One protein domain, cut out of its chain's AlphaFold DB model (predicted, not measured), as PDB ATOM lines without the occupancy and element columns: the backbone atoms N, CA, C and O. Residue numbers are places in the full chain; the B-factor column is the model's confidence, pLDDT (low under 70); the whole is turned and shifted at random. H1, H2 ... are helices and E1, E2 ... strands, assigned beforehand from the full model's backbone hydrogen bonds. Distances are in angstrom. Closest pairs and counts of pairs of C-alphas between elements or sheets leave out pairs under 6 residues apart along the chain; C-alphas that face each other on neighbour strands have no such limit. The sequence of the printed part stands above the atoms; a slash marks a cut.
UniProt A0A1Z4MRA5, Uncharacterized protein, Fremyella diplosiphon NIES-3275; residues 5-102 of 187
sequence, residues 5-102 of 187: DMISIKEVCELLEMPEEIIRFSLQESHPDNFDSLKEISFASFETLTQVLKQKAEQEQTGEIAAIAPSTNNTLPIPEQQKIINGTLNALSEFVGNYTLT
ATOM      1  N   ASP A   5     108.258 102.366 100.248       83.75
ATOM      2  CA  ASP A   5     107.708 103.673  99.943       83.75
ATOM      3  C   ASP A   5     107.809 104.472 101.258       83.75
ATOM      4  O   ASP A   5     107.237 104.098 102.292       83.75
ATOM      5  N   MET A   6     108.630 105.519 101.235       91.75
ATOM      6  CA  MET A   6     108.885 106.409 102.364       91.75
ATOM      7  C   MET A   6     108.221 107.755 102.087       91.75
ATOM      8  O   MET A   6     108.125 108.184 100.939       91.75
ATOM      9  N   ILE A   7     107.802 108.426 103.151       92.50
ATOM     10  CA  ILE A   7     107.282 109.789 103.134       92.50
ATOM     11  C   ILE A   7     108.083 110.629 104.125       92.50
ATOM     12  O   ILE A   7     108.422 110.163 105.220       92.50
ATOM     13  N   SER A   8     108.424 111.862 103.750       94.81
ATOM     14  CA  SER A   8     109.165 112.744 104.650       94.81
ATOM     15  C   SER A   8     108.289 113.223 105.807       94.81
ATOM     16  O   SER A   8     107.091 113.447 105.650       94.81
ATOM     17  N   ILE A   9     108.889 113.438 106.981       91.56
ATOM     18  CA  ILE A   9     108.183 114.006 108.142       91.56
ATOM     19  C   ILE A   9     107.544 115.347 107.773       91.56
ATOM     20  O   ILE A   9     106.417 115.620 108.174       91.56
ATOM     21  N   LYS A  10     108.223 116.150 106.949       92.00
ATOM     22  CA  LYS A  10     107.697 117.425 106.465       92.00
ATOM     23  C   LYS A  10     106.409 117.246 105.653       92.00
ATOM     24  O   LYS A  10     105.426 117.921 105.937       92.00
ATOM     25  N   GLU A  11     106.392 116.319 104.695       92.94
ATOM     26  CA  GLU A  11     105.186 116.010 103.909       92.94
ATOM     27  C   GLU A  11     104.060 115.461 104.792       92.94
ATOM     28  O   GLU A  11     102.903 115.821 104.600       92.94
ATOM     29  N   VAL A  12     104.379 114.641 105.799       91.75
ATOM     30  CA  VAL A  12     103.388 114.161 106.779       91.75
ATOM     31  C   VAL A  12     102.748 115.327 107.536       91.75
ATOM     32  O   VAL A  12     101.529 115.352 107.692       91.75
ATOM     33  N   CYS A  13     103.544 116.305 107.976       88.19
ATOM     34  CA  CYS A  13     103.038 117.495 108.667       88.19
ATOM     35  C   CYS A  13     102.143 118.343 107.759       88.19
ATOM     36  O   CYS A  13     101.091 118.801 108.195       88.19
ATOM     37  N   GLU A  14     102.539 118.519 106.495       89.38
ATOM     38  CA  GLU A  14     101.756 119.251 105.495       89.38
ATOM     39  C   GLU A  14     100.420 118.553 105.196       89.38
ATOM     40  O   GLU A  14      99.389 119.217 105.149       89.38
ATOM     41  N   LEU A  15     100.411 117.224 105.046       88.81
ATOM     42  CA  LEU A  15      99.196 116.454 104.750       88.81
ATOM     43  C   LEU A  15      98.222 116.374 105.927       88.81
ATOM     44  O   LEU A  15      97.012 116.313 105.711       88.81
ATOM     45  N   LEU A  16      98.739 116.319 107.155       84.44
ATOM     46  CA  LEU A  16      97.919 116.240 108.364       84.44
ATOM     47  C   LEU A  16      97.575 117.619 108.939       84.44
ATOM     48  O   LEU A  16      96.779 117.691 109.868       84.44
ATOM     49  N   GLU A  17      98.169 118.693 108.409       85.06
ATOM     50  CA  GLU A  17      98.085 120.057 108.952       85.06
ATOM     51  C   GLU A  17      98.455 120.122 110.448       85.06
ATOM     52  O   GLU A  17      97.868 120.868 111.235       85.06
ATOM     53  N   MET A  18      99.446 119.324 110.861       75.31
ATOM     54  CA  MET A  18      99.868 119.196 112.258       75.31
ATOM     55  C   MET A  18     101.292 119.720 112.482       75.31
ATOM     56  O   MET A  18     102.148 119.556 111.611       75.31
ATOM     57  N   PRO A  19     101.583 120.296 113.666       80.81
ATOM     58  CA  PRO A  19     102.943 120.642 114.059       80.81
ATOM     59  C   PRO A  19     103.877 119.428 114.058       80.81
ATOM     60  O   PRO A  19     103.512 118.335 114.505       80.81
ATOM     61  N   GLU A  20     105.112 119.651 113.612       82.56
ATOM     62  CA  GLU A  20     106.134 118.616 113.470       82.56
ATOM     63  C   GLU A  20     106.475 117.941 114.801       82.56
ATOM     64  O   GLU A  20     106.683 116.730 114.853       82.56
ATOM     65  N   GLU A  21     106.442 118.692 115.898       80.81
ATOM     66  CA  GLU A  21     106.695 118.195 117.245       80.81
ATOM     67  C   GLU A  21     105.665 117.144 117.668       80.81
ATOM     68  O   GLU A  21     106.034 116.147 118.285       80.81
ATOM     69  N   ILE A  22     104.390 117.318 117.297       78.44
ATOM     70  CA  ILE A  22     103.337 116.347 117.625       78.44
ATOM     71  C   ILE A  22     103.557 115.057 116.836       78.44
ATOM     72  O   ILE A  22     103.443 113.966 117.395       78.44
ATOM     73  N   ILE A  23     103.925 115.164 115.556       84.44
ATOM     74  CA  ILE A  23     104.231 114.002 114.714       84.44
ATOM     75  C   ILE A  23     105.465 113.257 115.242       84.44
ATOM     76  O   ILE A  23     105.430 112.036 115.398       84.44
ATOM     77  N   ARG A  24     106.541 113.972 115.583       84.00
ATOM     78  CA  ARG A  24     107.768 113.381 116.146       84.00
ATOM     79  C   ARG A  24     107.520 112.714 117.493       84.00
ATOM     80  O   ARG A  24     107.980 111.594 117.707       84.00
ATOM     81  N   PHE A  25     106.745 113.349 118.369       81.81
ATOM     82  CA  PHE A  25     106.374 112.776 119.660       81.81
ATOM     83  C   PHE A  25     105.490 111.535 119.500       81.81
ATOM     84  O   PHE A  25     105.730 110.515 120.142       81.81
ATOM     85  N   SER A  26     104.561 111.555 118.538       83.81
ATOM     86  CA  SER A  26     103.738 110.388 118.188       83.81
ATOM     87  C   SER A  26     104.575 109.180 117.754       83.81
ATOM     88  O   SER A  26     104.201 108.030 117.987       83.81
ATOM     89  N   LEU A  27     105.732 109.429 117.141       88.62
ATOM     90  CA  LEU A  27     106.651 108.404 116.654       88.62
ATOM     91  C   LEU A  27     107.717 107.995 117.678       88.62
ATOM     92  O   LEU A  27     108.405 106.997 117.447       88.62
ATOM     93  N   GLN A  28     107.849 108.694 118.805       85.94
ATOM     94  CA  GLN A  28     108.953 108.517 119.751       85.94
ATOM     95  C   GLN A  28     109.047 107.090 120.306       85.94
ATOM     96  O   GLN A  28     110.141 106.550 120.426       85.94
ATOM     97  N   GLU A  29     107.926 106.421 120.581       83.75
ATOM     98  CA  GLU A  29     107.955 105.031 121.067       83.75
ATOM     99  C   GLU A  29     108.471 104.035 120.015       83.75
ATOM    100  O   GLU A  29     109.069 103.005 120.342       83.75
ATOM    101  N   SER A  30     108.241 104.336 118.735       84.38
ATOM    102  CA  SER A  30     108.724 103.530 117.607       84.38
ATOM    103  C   SER A  30     110.165 103.868 117.209       84.38
ATOM    104  O   SER A  30     110.897 102.977 116.785       84.38
ATOM    105  N   HIS A  31     110.588 105.118 117.413       84.31
ATOM    106  CA  HIS A  31     111.898 105.651 117.033       84.31
ATOM    107  C   HIS A  31     112.537 106.445 118.197       84.31
ATOM    108  O   HIS A  31     112.744 107.655 118.071       84.31
ATOM    109  N   PRO A  32     112.862 105.794 119.330       79.94
ATOM    110  CA  PRO A  32     113.224 106.481 120.577       79.94
ATOM    111  C   PRO A  32     114.511 107.303 120.486       79.94
ATOM    112  O   PRO A  32     114.608 108.361 121.101       79.94
ATOM    113  N   ASP A  33     115.476 106.851 119.686       81.69
ATOM    114  CA  ASP A  33     116.798 107.480 119.593       81.69
ATOM    115  C   ASP A  33     116.877 108.571 118.512       81.69
ATOM    116  O   ASP A  33     117.904 109.234 118.366       81.69
ATOM    117  N   ASN A  34     115.800 108.767 117.740       80.44
ATOM    118  CA  ASN A  34     115.841 109.540 116.498       80.44
ATOM    119  C   ASN A  34     114.918 110.764 116.498       80.44
ATOM    120  O   ASN A  34     114.549 111.239 115.427       80.44
ATOM    121  N   PHE A  35     114.537 111.287 117.664       75.38
ATOM    122  CA  PHE A  35     113.533 112.353 117.761       75.38
ATOM    123  C   PHE A  35     113.824 113.553 116.841       75.38
ATOM    124  O   PHE A  35     112.978 113.888 116.016       75.38
ATOM    125  N   ASP A  36     115.031 114.129 116.892       73.19
ATOM    126  CA  ASP A  36     115.431 115.265 116.037       73.19
ATOM    127  C   ASP A  36     116.001 114.838 114.673       73.19
ATOM    128  O   ASP A  36     116.072 115.627 113.730       73.19
ATOM    129  N   SER A  37     116.452 113.587 114.554       83.31
ATOM    130  CA  SER A  37     117.196 113.094 113.387       83.31
ATOM    131  C   SER A  37     116.329 112.341 112.373       83.31
ATOM    132  O   SER A  37     116.767 112.136 111.238       83.31
ATOM    133  N   LEU A  38     115.104 111.952 112.744       87.31
ATOM    134  CA  LEU A  38     114.156 111.264 111.871       87.31
ATOM    135  C   LEU A  38     113.686 112.209 110.757       87.31
ATOM    136  O   LEU A  38     113.120 113.268 111.025       87.31
ATOM    137  N   LYS A  39     113.937 111.838 109.500       91.00
ATOM    138  CA  LYS A  39     113.568 112.648 108.324       91.00
ATOM    139  C   LYS A  39     112.403 112.073 107.539       91.00
ATOM    140  O   LYS A  39     111.665 112.829 106.916       91.00
ATOM    141  N   GLU A  40     112.250 110.757 107.573       92.75
ATOM    142  CA  GLU A  40     111.299 110.009 106.763       92.75
ATOM    143  C   GLU A  40     110.758 108.833 107.572       92.75
ATOM    144  O   GLU A  40     111.454 108.290 108.433       92.75
ATOM    145  N   ILE A  41     109.531 108.432 107.265       92.00
ATOM    146  CA  ILE A  41     108.892 107.224 107.784       92.00
ATOM    147  C   ILE A  41     108.283 106.427 106.637       92.00
ATOM    148  O   ILE A  41     108.055 106.955 105.553       92.00
ATOM    149  N   SER A  42     108.005 105.147 106.870       92.81
ATOM    150  CA  SER A  42     107.298 104.339 105.875       92.81
ATOM    151  C   SER A  42     105.852 104.820 105.701       92.81
ATOM    152  O   SER A  42     105.229 105.264 106.673       92.81
ATOM    153  N   PHE A  43     105.273 104.660 104.507       91.75
ATOM    154  CA  PHE A  43     103.838 104.926 104.316       91.75
ATOM    155  C   PHE A  43     102.965 104.091 105.253       91.75
ATOM    156  O   PHE A  43     101.959 104.583 105.745       91.75
ATOM    157  N   ALA A  44     103.374 102.868 105.587       90.38
ATOM    158  CA  ALA A  44     102.655 102.033 106.542       90.38
ATOM    159  C   ALA A  44     102.595 102.671 107.948       90.38
ATOM    160  O   ALA A  44     101.569 102.585 108.633       90.38
ATOM    161  N   SER A  45     103.666 103.355 108.373       89.00
ATOM    162  CA  SER A  45     103.699 104.107 109.638       89.00
ATOM    163  C   SER A  45     102.772 105.315 109.570       89.00
ATOM    164  O   SER A  45     102.024 105.577 110.510       89.00
ATOM    165  N   PHE A  46     102.779 106.010 108.432       92.25
ATOM    166  CA  PHE A  46     101.890 107.135 108.162       92.25
ATOM    167  C   PHE A  46     100.406 106.727 108.131       92.25
ATOM    168  O   PHE A  46      99.563 107.410 108.713       92.25
ATOM    169  N   GLU A  47     100.072 105.586 107.529       90.81
ATOM    170  CA  GLU A  47      98.715 105.028 107.542       90.81
ATOM    171  C   GLU A  47      98.255 104.710 108.966       90.81
ATOM    172  O   GLU A  47      97.120 105.019 109.327       90.81
ATOM    173  N   THR A  48      99.144 104.146 109.789       90.50
ATOM    174  CA  THR A  48      98.841 103.848 111.196       90.50
ATOM    175  C   THR A  48      98.572 105.139 111.976       90.50
ATOM    176  O   THR A  48      97.563 105.223 112.675       90.50
ATOM    177  N   LEU A  49      99.411 106.171 111.810       89.81
ATOM    178  CA  LEU A  49      99.186 107.504 112.390       89.81
ATOM    179  C   LEU A  49      97.819 108.069 111.983       89.81
ATOM    180  O   LEU A  49      97.010 108.448 112.830       89.81
ATOM    181  N   THR A  50      97.532 108.067 110.682       90.31
ATOM    182  CA  THR A  50      96.292 108.621 110.124       90.31
ATOM    183  C   THR A  50      95.061 107.865 110.623       90.31
ATOM    184  O   THR A  50      94.043 108.477 110.947       90.31
ATOM    185  N   GLN A  51      95.147 106.536 110.741       91.62
ATOM    186  CA  GLN A  51      94.080 105.710 111.304       91.62
ATOM    187  C   GLN A  51      93.766 106.118 112.749       91.62
ATOM    188  O   GLN A  51      92.593 106.269 113.093       91.62
ATOM    189  N   VAL A  52      94.794 106.306 113.582       89.50
ATOM    190  CA  VAL A  52      94.622 106.698 114.988       89.50
ATOM    191  C   VAL A  52      93.959 108.067 115.086       89.50
ATOM    192  O   VAL A  52      92.979 108.215 115.816       89.50
ATOM    193  N   LEU A  53      94.447 109.047 114.320       87.50
ATOM    194  CA  LEU A  53      93.893 110.402 114.301       87.50
ATOM    195  C   LEU A  53      92.428 110.402 113.853       87.50
ATOM    196  O   LEU A  53      91.583 111.009 114.509       87.50
ATOM    197  N   LYS A  54      92.103 109.659 112.787       87.50
ATOM    198  CA  LYS A  54      90.730 109.539 112.288       87.50
ATOM    199  C   LYS A  54      89.800 108.916 113.327       87.50
ATOM    200  O   LYS A  54      88.737 109.464 113.597       87.50
ATOM    201  N   GLN A  55      90.210 107.803 113.935       87.81
ATOM    202  CA  GLN A  55      89.406 107.156 114.970       87.81
ATOM    203  C   GLN A  55      89.236 108.064 116.189       87.81
ATOM    204  O   GLN A  55      88.154 108.096 116.763       87.81
ATOM    205  N   LYS A  56      90.250 108.849 116.572       84.38
ATOM    206  CA  LYS A  56      90.098 109.818 117.664       84.38
ATOM    207  C   LYS A  56      89.137 110.951 117.341       84.38
ATOM    208  O   LYS A  56      88.287 111.247 118.176       84.38
ATOM    209  N   ALA A  57      89.202 111.506 116.137       81.12
ATOM    210  CA  ALA A  57      88.239 112.505 115.690       81.12
ATOM    211  C   ALA A  57      86.796 111.957 115.706       81.12
ATOM    212  O   ALA A  57      85.880 112.626 116.179       81.12
ATOM    213  N   GLU A  58      86.592 110.709 115.268       84.94
ATOM    214  CA  GLU A  58      85.285 110.036 115.323       84.94
ATOM    215  C   GLU A  58      84.798 109.818 116.771       84.94
ATOM    216  O   GLU A  58      83.615 110.009 117.061       84.94
ATOM    217  N   GLN A  59      85.694 109.476 117.703       86.56
ATOM    218  CA  GLN A  59      85.358 109.333 119.128       86.56
ATOM    219  C   GLN A  59      84.973 110.669 119.767       86.56
ATOM    220  O   GLN A  59      84.019 110.718 120.539       86.56
ATOM    221  N   GLU A  60      85.666 111.762 119.441       77.75
ATOM    222  CA  GLU A  60      85.304 113.098 119.933       77.75
ATOM    223  C   GLU A  60      83.953 113.563 119.381       77.75
ATOM    224  O   GLU A  60      83.170 114.186 120.097       77.75
ATOM    225  N   GLN A  61      83.646 113.219 118.128       75.38
ATOM    226  CA  GLN A  61      82.379 113.581 117.498       75.38
ATOM    227  C   GLN A  61      81.189 112.779 118.045       75.38
ATOM    228  O   GLN A  61      80.087 113.316 118.170       75.38
ATOM    229  N   THR A  62      81.385 111.493 118.338       82.62
ATOM    230  CA  THR A  62      80.310 110.581 118.775       82.62
ATOM    231  C   THR A  62      80.194 110.459 120.295       82.62
ATOM    232  O   THR A  62      79.132 110.100 120.799       82.62
ATOM    233  N   GLY A  63      81.265 110.757 121.036       75.75
ATOM    234  CA  GLY A  63      81.376 110.524 122.476       75.75
ATOM    235  C   GLY A  63      81.595 109.054 122.864       75.75
ATOM    236  O   GLY A  63      81.703 108.751 124.053       75.75
ATOM    237  N   GLU A  64      81.668 108.133 121.899       80.12
ATOM    238  CA  GLU A  64      81.914 106.715 122.162       80.12
ATOM    239  C   GLU A  64      83.413 106.449 122.315       80.12
ATOM    240  O   GLU A  64      84.206 106.715 121.417       80.12
ATOM    241  N   ILE A  65      83.826 105.891 123.455       77.94
ATOM    242  CA  ILE A  65      85.232 105.561 123.709       77.94
ATOM    243  C   ILE A  65      85.479 104.106 123.306       77.94
ATOM    244  O   ILE A  65      85.114 103.181 124.031       77.94
ATOM    245  N   ALA A  66      86.141 103.906 122.167       78.25
ATOM    246  CA  ALA A  66      86.578 102.594 121.694       78.25
ATOM    247  C   ALA A  66      88.108 102.448 121.764       78.25
ATOM    248  O   ALA A  66      88.861 103.408 121.582       78.25
ATOM    249  N   ALA A  67      88.592 101.231 122.015       83.38
ATOM    250  CA  ALA A  67      90.019 100.944 121.911       83.38
ATOM    251  C   ALA A  67      90.457 100.996 120.438       83.38
ATOM    252  O   ALA A  67      89.820 100.390 119.576       83.38
ATOM    253  N   ILE A  68      91.554 101.702 120.161       86.25
ATOM    254  CA  ILE A  68      92.155 101.765 118.825       86.25
ATOM    255  C   ILE A  68      93.056 100.544 118.657       86.25
ATOM    256  O   ILE A  68      94.023 100.376 119.399       86.25
ATOM    257  N   ALA A  69      92.704  99.672 117.712       87.00
ATOM    258  CA  ALA A  69      93.389  98.406 117.480       87.00
ATOM    259  C   ALA A  69      94.298  98.456 116.234       87.00
ATOM    260  O   ALA A  69      93.962  99.141 115.260       87.00
ATOM    261  N   PRO A  70      95.408  97.692 116.226       89.50
ATOM    262  CA  PRO A  70      96.232  97.479 115.038       89.50
ATOM    263  C   PRO A  70      95.416  96.959 113.846       89.50
ATOM    264  O   PRO A  70      94.494  96.156 114.008       89.50
ATOM    265  N   SER A  71      95.779  97.391 112.641       87.19
ATOM    266  CA  SER A  71      95.138  96.966 111.398       87.19
ATOM    267  C   SER A  71      95.787  95.699 110.847       87.19
ATOM    268  O   SER A  71      97.007  95.609 110.704       87.19
ATOM    269  N   THR A  72      94.956  94.728 110.458       85.44
ATOM    270  CA  THR A  72      95.400  93.501 109.773       85.44
ATOM    271  C   THR A  72      95.808  93.739 108.321       85.44
ATOM    272  O   THR A  72      96.429  92.869 107.718       85.44
ATOM    273  N   ASN A  73      95.442  94.891 107.751       82.94
ATOM    274  CA  ASN A  73      95.707  95.237 106.353       82.94
ATOM    275  C   ASN A  73      96.992  96.055 106.176       82.94
ATOM    276  O   ASN A  73      97.380  96.340 105.048       82.94
ATOM    277  N   ASN A  74      97.633  96.450 107.276       85.31
ATOM    278  CA  ASN A  74      98.854  97.237 107.252       85.31
ATOM    279  C   ASN A  74     100.084  96.314 107.209       85.31
ATOM    280  O   ASN A  74     100.106  95.253 107.835       85.31
ATOM    281  N   THR A  75     101.112  96.708 106.455       87.12
ATOM    282  CA  THR A  75     102.326  95.900 106.261       87.12
ATOM    283  C   THR A  75     103.284  95.927 107.455       87.12
ATOM    284  O   THR A  75     104.208  95.115 107.498       87.12
ATOM    285  N   LEU A  76     103.100  96.841 108.414       88.25
ATOM    286  CA  LEU A  76     103.894  96.881 109.642       88.25
ATOM    287  C   LEU A  76     103.534  95.725 110.582       88.25
ATOM    288  O   LEU A  76     102.352  95.414 110.760       88.25
ATOM    289  N   PRO A  77     104.521  95.145 111.284       90.88
ATOM    290  CA  PRO A  77     104.266  94.234 112.389       90.88
ATOM    291  C   PRO A  77     103.350  94.861 113.449       90.88
ATOM    292  O   PRO A  77     103.526  96.015 113.838       90.88
ATOM    293  N   ILE A  78     102.423  94.064 113.992       91.88
ATOM    294  CA  ILE A  78     101.504  94.481 115.068       91.88
ATOM    295  C   ILE A  78     102.225  95.196 116.231       91.88
ATOM    296  O   ILE A  78     101.728  96.231 116.673       91.88
ATOM    297  N   PRO A  79     103.392  94.725 116.725       92.12
ATOM    298  CA  PRO A  79     104.103  95.422 117.797       92.12
ATOM    299  C   PRO A  79     104.546  96.843 117.428       92.12
ATOM    300  O   PRO A  79     104.555  97.717 118.288       92.12
ATOM    301  N   GLU A  80     104.908  97.089 116.168       89.88
ATOM    302  CA  GLU A  80     105.317  98.419 115.704       89.88
ATOM    303  C   GLU A  80     104.113  99.339 115.536       89.88
ATOM    304  O   GLU A  80     104.156 100.482 115.987       89.88
ATOM    305  N   GLN A  81     103.007  98.816 114.996       91.62
ATOM    306  CA  GLN A  81     101.744  99.553 114.961       91.62
ATOM    307  C   GLN A  81     101.314  99.967 116.372       91.62
ATOM    308  O   GLN A  81     100.954 101.117 116.587       91.62
ATOM    309  N   GLN A  82     101.421  99.067 117.357       92.69
ATOM    310  CA  GLN A  82     101.041  99.365 118.738       92.69
ATOM    311  C   GLN A  82     101.878 100.492 119.352       92.69
ATOM    312  O   GLN A  82     101.330 101.330 120.062       92.69
ATOM    313  N   LYS A  83     103.184 100.545 119.063       91.69
ATOM    314  CA  LYS A  83     104.051 101.648 119.509       91.69
ATOM    315  C   LYS A  83     103.623 102.984 118.910       91.69
ATOM    316  O   LYS A  83     103.565 103.976 119.623       91.69
ATOM    317  N   ILE A  84     103.292 103.005 117.619       90.06
ATOM    318  CA  ILE A  84     102.808 104.221 116.952       90.06
ATOM    319  C   ILE A  84     101.451 104.635 117.531       90.06
ATOM    320  O   ILE A  84     101.255 105.807 117.838       90.06
ATOM    321  N   ILE A  85     100.531 103.688 117.740       91.62
ATOM    322  CA  ILE A  85      99.222 103.949 118.357       91.62
ATOM    323  C   ILE A  85      99.405 104.582 119.740       91.62
ATOM    324  O   ILE A  85      98.868 105.658 119.994       91.62
ATOM    325  N   ASN A  86     100.186 103.948 120.613       91.00
ATOM    326  CA  ASN A  86     100.425 104.434 121.970       91.00
ATOM    327  C   ASN A  86     101.105 105.808 121.970       91.00
ATOM    328  O   ASN A  86     100.611 106.725 122.624       91.00
ATOM    329  N   GLY A  87     102.166 105.974 121.175       86.12
ATOM    330  CA  GLY A  87     102.870 107.246 121.042       86.12
ATOM    331  C   GLY A  87     101.948 108.368 120.569       86.12
ATOM    332  O   GLY A  87     101.943 109.450 121.150       86.12
ATOM    333  N   THR A  88     101.091 108.105 119.579       86.81
ATOM    334  CA  THR A  88     100.122 109.089 119.064       86.81
ATOM    335  C   THR A  88      99.080 109.469 120.114       86.81
ATOM    336  O   THR A  88      98.769 110.643 120.292       86.81
ATOM    337  N   LEU A  89      98.549 108.489 120.852       89.00
ATOM    338  CA  LEU A  89      97.608 108.745 121.944       89.00
ATOM    339  C   LEU A  89      98.239 109.591 123.055       89.00
ATOM    340  O   LEU A  89      97.605 110.525 123.552       89.00
ATOM    341  N   ASN A  90      99.489 109.287 123.404       84.88
ATOM    342  CA  ASN A  90     100.259 110.046 124.382       84.88
ATOM    343  C   ASN A  90     100.506 111.479 123.893       84.88
ATOM    344  O   ASN A  90     100.249 112.420 124.640       84.88
ATOM    345  N   ALA A  91     100.886 111.662 122.624       80.38
ATOM    346  CA  ALA A  91     101.085 112.977 122.012       80.38
ATOM    347  C   ALA A  91      99.839 113.859 122.094       80.38
ATOM    348  O   ALA A  91      99.916 115.015 122.511       80.38
ATOM    349  N   LEU A  92      98.680 113.306 121.734       82.75
ATOM    350  CA  LEU A  92      97.410 114.026 121.798       82.75
ATOM    351  C   LEU A  92      97.051 114.398 123.243       82.75
ATOM    352  O   LEU A  92      96.668 115.536 123.509       82.75
ATOM    353  N   SER A  93      97.221 113.468 124.187       79.69
ATOM    354  CA  SER A  93      96.943 113.718 125.605       79.69
ATOM    355  C   SER A  93      97.856 114.798 126.194       79.69
ATOM    356  O   SER A  93      97.386 115.690 126.906       79.69
ATOM    357  N   GLU A  94      99.158 114.741 125.906       74.31
ATOM    358  CA  GLU A  94     100.116 115.740 126.380       74.31
ATOM    359  C   GLU A  94      99.878 117.109 125.747       74.31
ATOM    360  O   GLU A  94      99.952 118.125 126.442       74.31
ATOM    361  N   PHE A  95      99.536 117.158 124.457       73.06
ATOM    362  CA  PHE A  95      99.227 118.412 123.779       73.06
ATOM    363  C   PHE A  95      98.014 119.108 124.407       73.06
ATOM    364  O   PHE A  95      98.090 120.291 124.737       73.06
ATOM    365  N   VAL A  96      96.927 118.373 124.658       66.50
ATOM    366  CA  VAL A  96      95.733 118.913 125.330       66.50
ATOM    367  C   VAL A  96      96.067 119.420 126.740       66.50
ATOM    368  O   VAL A  96      95.646 120.517 127.128       66.50
ATOM    369  N   GLY A  97      96.871 118.668 127.498       53.97
ATOM    370  CA  GLY A  97      97.318 119.072 128.834       53.97
ATOM    371  C   GLY A  97      98.164 120.350 128.819       53.97
ATOM    372  O   GLY A  97      97.887 121.298 129.559       53.97
ATOM    373  N   ASN A  98      99.161 120.416 127.936       59.12
ATOM    374  CA  ASN A  98     100.061 121.564 127.806       59.12
ATOM    375  C   ASN A  98      99.352 122.810 127.261       59.12
ATOM    376  O   ASN A  98      99.636 123.925 127.713       59.12
ATOM    377  N   TYR A  99      98.406 122.639 126.336       58.56
ATOM    378  CA  TYR A  99      97.575 123.728 125.827       58.56
ATOM    379  C   TYR A  99      96.743 124.357 126.950       58.56
ATOM    380  O   TYR A  99      96.782 125.574 127.135       58.56
ATOM    381  N   THR A 100      96.077 123.531 127.761       51.97
ATOM    382  CA  THR A 100      95.270 123.989 128.906       51.97
ATOM    383  C   THR A 100      96.118 124.792 129.897       51.97
ATOM    384  O   THR A 100      95.791 125.934 130.217       51.97
ATOM    385  N   LEU A 101      97.283 124.260 130.289       53.97
ATOM    386  CA  LEU A 101      98.218 124.955 131.183       53.97
ATOM    387  C   LEU A 101      98.717 126.289 130.607       53.97
ATOM    388  O   LEU A 101      98.946 127.249 131.347       53.97
ATOM    389  N   THR A 102      98.925 126.356 129.293       60.16
ATOM    390  CA  THR A 102      99.395 127.572 128.620       60.16
ATOM    391  C   THR A 102      98.301 128.636 128.581       60.16
ATOM    392  O   THR A 102      98.571 129.796 128.902       60.16
TER     393      THR A 102
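AT A GLANCE: This is residues 5 to 102 of the 187 residues of an uncharacterized protein of Fremyella diplosiphon NIES-3275 (UniProt A0A1Z4MRA5). Two long helices, H3 and H4, cross as a lopsided X within the first part of each, and two short helices, H1 and H2, sit to one side of them, with H2 packed on H4. A tiny two-stranded ladder, E1 and E2, lies at one edge where H1 and H3 begin, residues 63 to 77 fold back from the end of H3 to the start of H4, and residues 96 to 102 of H4 stick out. The 98 printed residues hold four named helices and two named strands, in the order E1, H1, H2, E2, H3, H4, and the sheet E1 - E2 is antiparallel. The class is mostly helix; the whole is compact, with a radius of gyration of the C-alphas of 13.1 A and spans of 35 by 35 by 23 A.

IN THESE COORDINATES: Find C-alpha 6 at (108.885, 106.409, 102.364), where strand E1 begins; it covers residues 6 to 8. H1 follows at once with residues 9 to 16, 10.5 A long, and then H2 with residues 20 to 27, 10.7 A long. Strand E2 is residues 40 to 42. Next look at C-alpha 43 at (103.838, 104.926, 104.316), from which H3, residues 43 to 62, runs 28.2 A. H4, residues 78 to 102, is the longest helix at 35.8 A and ends at C-alpha 102, (99.395, 127.572, 128.620).

HOW THE PARTS SIT: Start at E1 and E2, antiparallel neighbours at 146 degrees, where N 7 and O 41 are 2.8 A apart and N 41 and O 7 are 2.9 A apart, both within hydrogen-bond range. Near E1, the closest C-alphas of E1 and H3 are those of Met 6 and Phe 43, 5.6 A apart. H1 touches H2 about perpendicular, at 81 degrees, and their closest C-alphas, Cys 13 and Glu 20, are 5.8 A apart. H1 and H3 are close but not clearly touching, with the C-alphas of Val 12 and Phe 46 closest at 7.3 A. H2 touches H4 at a steep tilt of 41 degrees, opposite ways, with the C-alphas of Ser 26 and Thr 88 closest at 3.9 A. H3, with residues 45 to 53 alone, touches residues 81 to 89 of H4 at a steep tilt of 52 degrees, the same way; the closest C-alphas are those of Val 52 and Ile 85, 6.3 A apart. H1 and H4 are apart. In H1, H2, H3 and H4 every O i to N i+4 pair is within hydrogen-bond range.

THE WHOLE: Look for the two C-alphas farthest apart, those of Asn 73 and Thr 102, at 39.4 A. The printed part has no cut. The links from H2 to E2 and from H3 to H4 are long, with 12 and 15 residues. The mean pLDDT of the printed part is 83.9, and residues 96 to 102, which belong to H4 and stand free, are under 70 in this model.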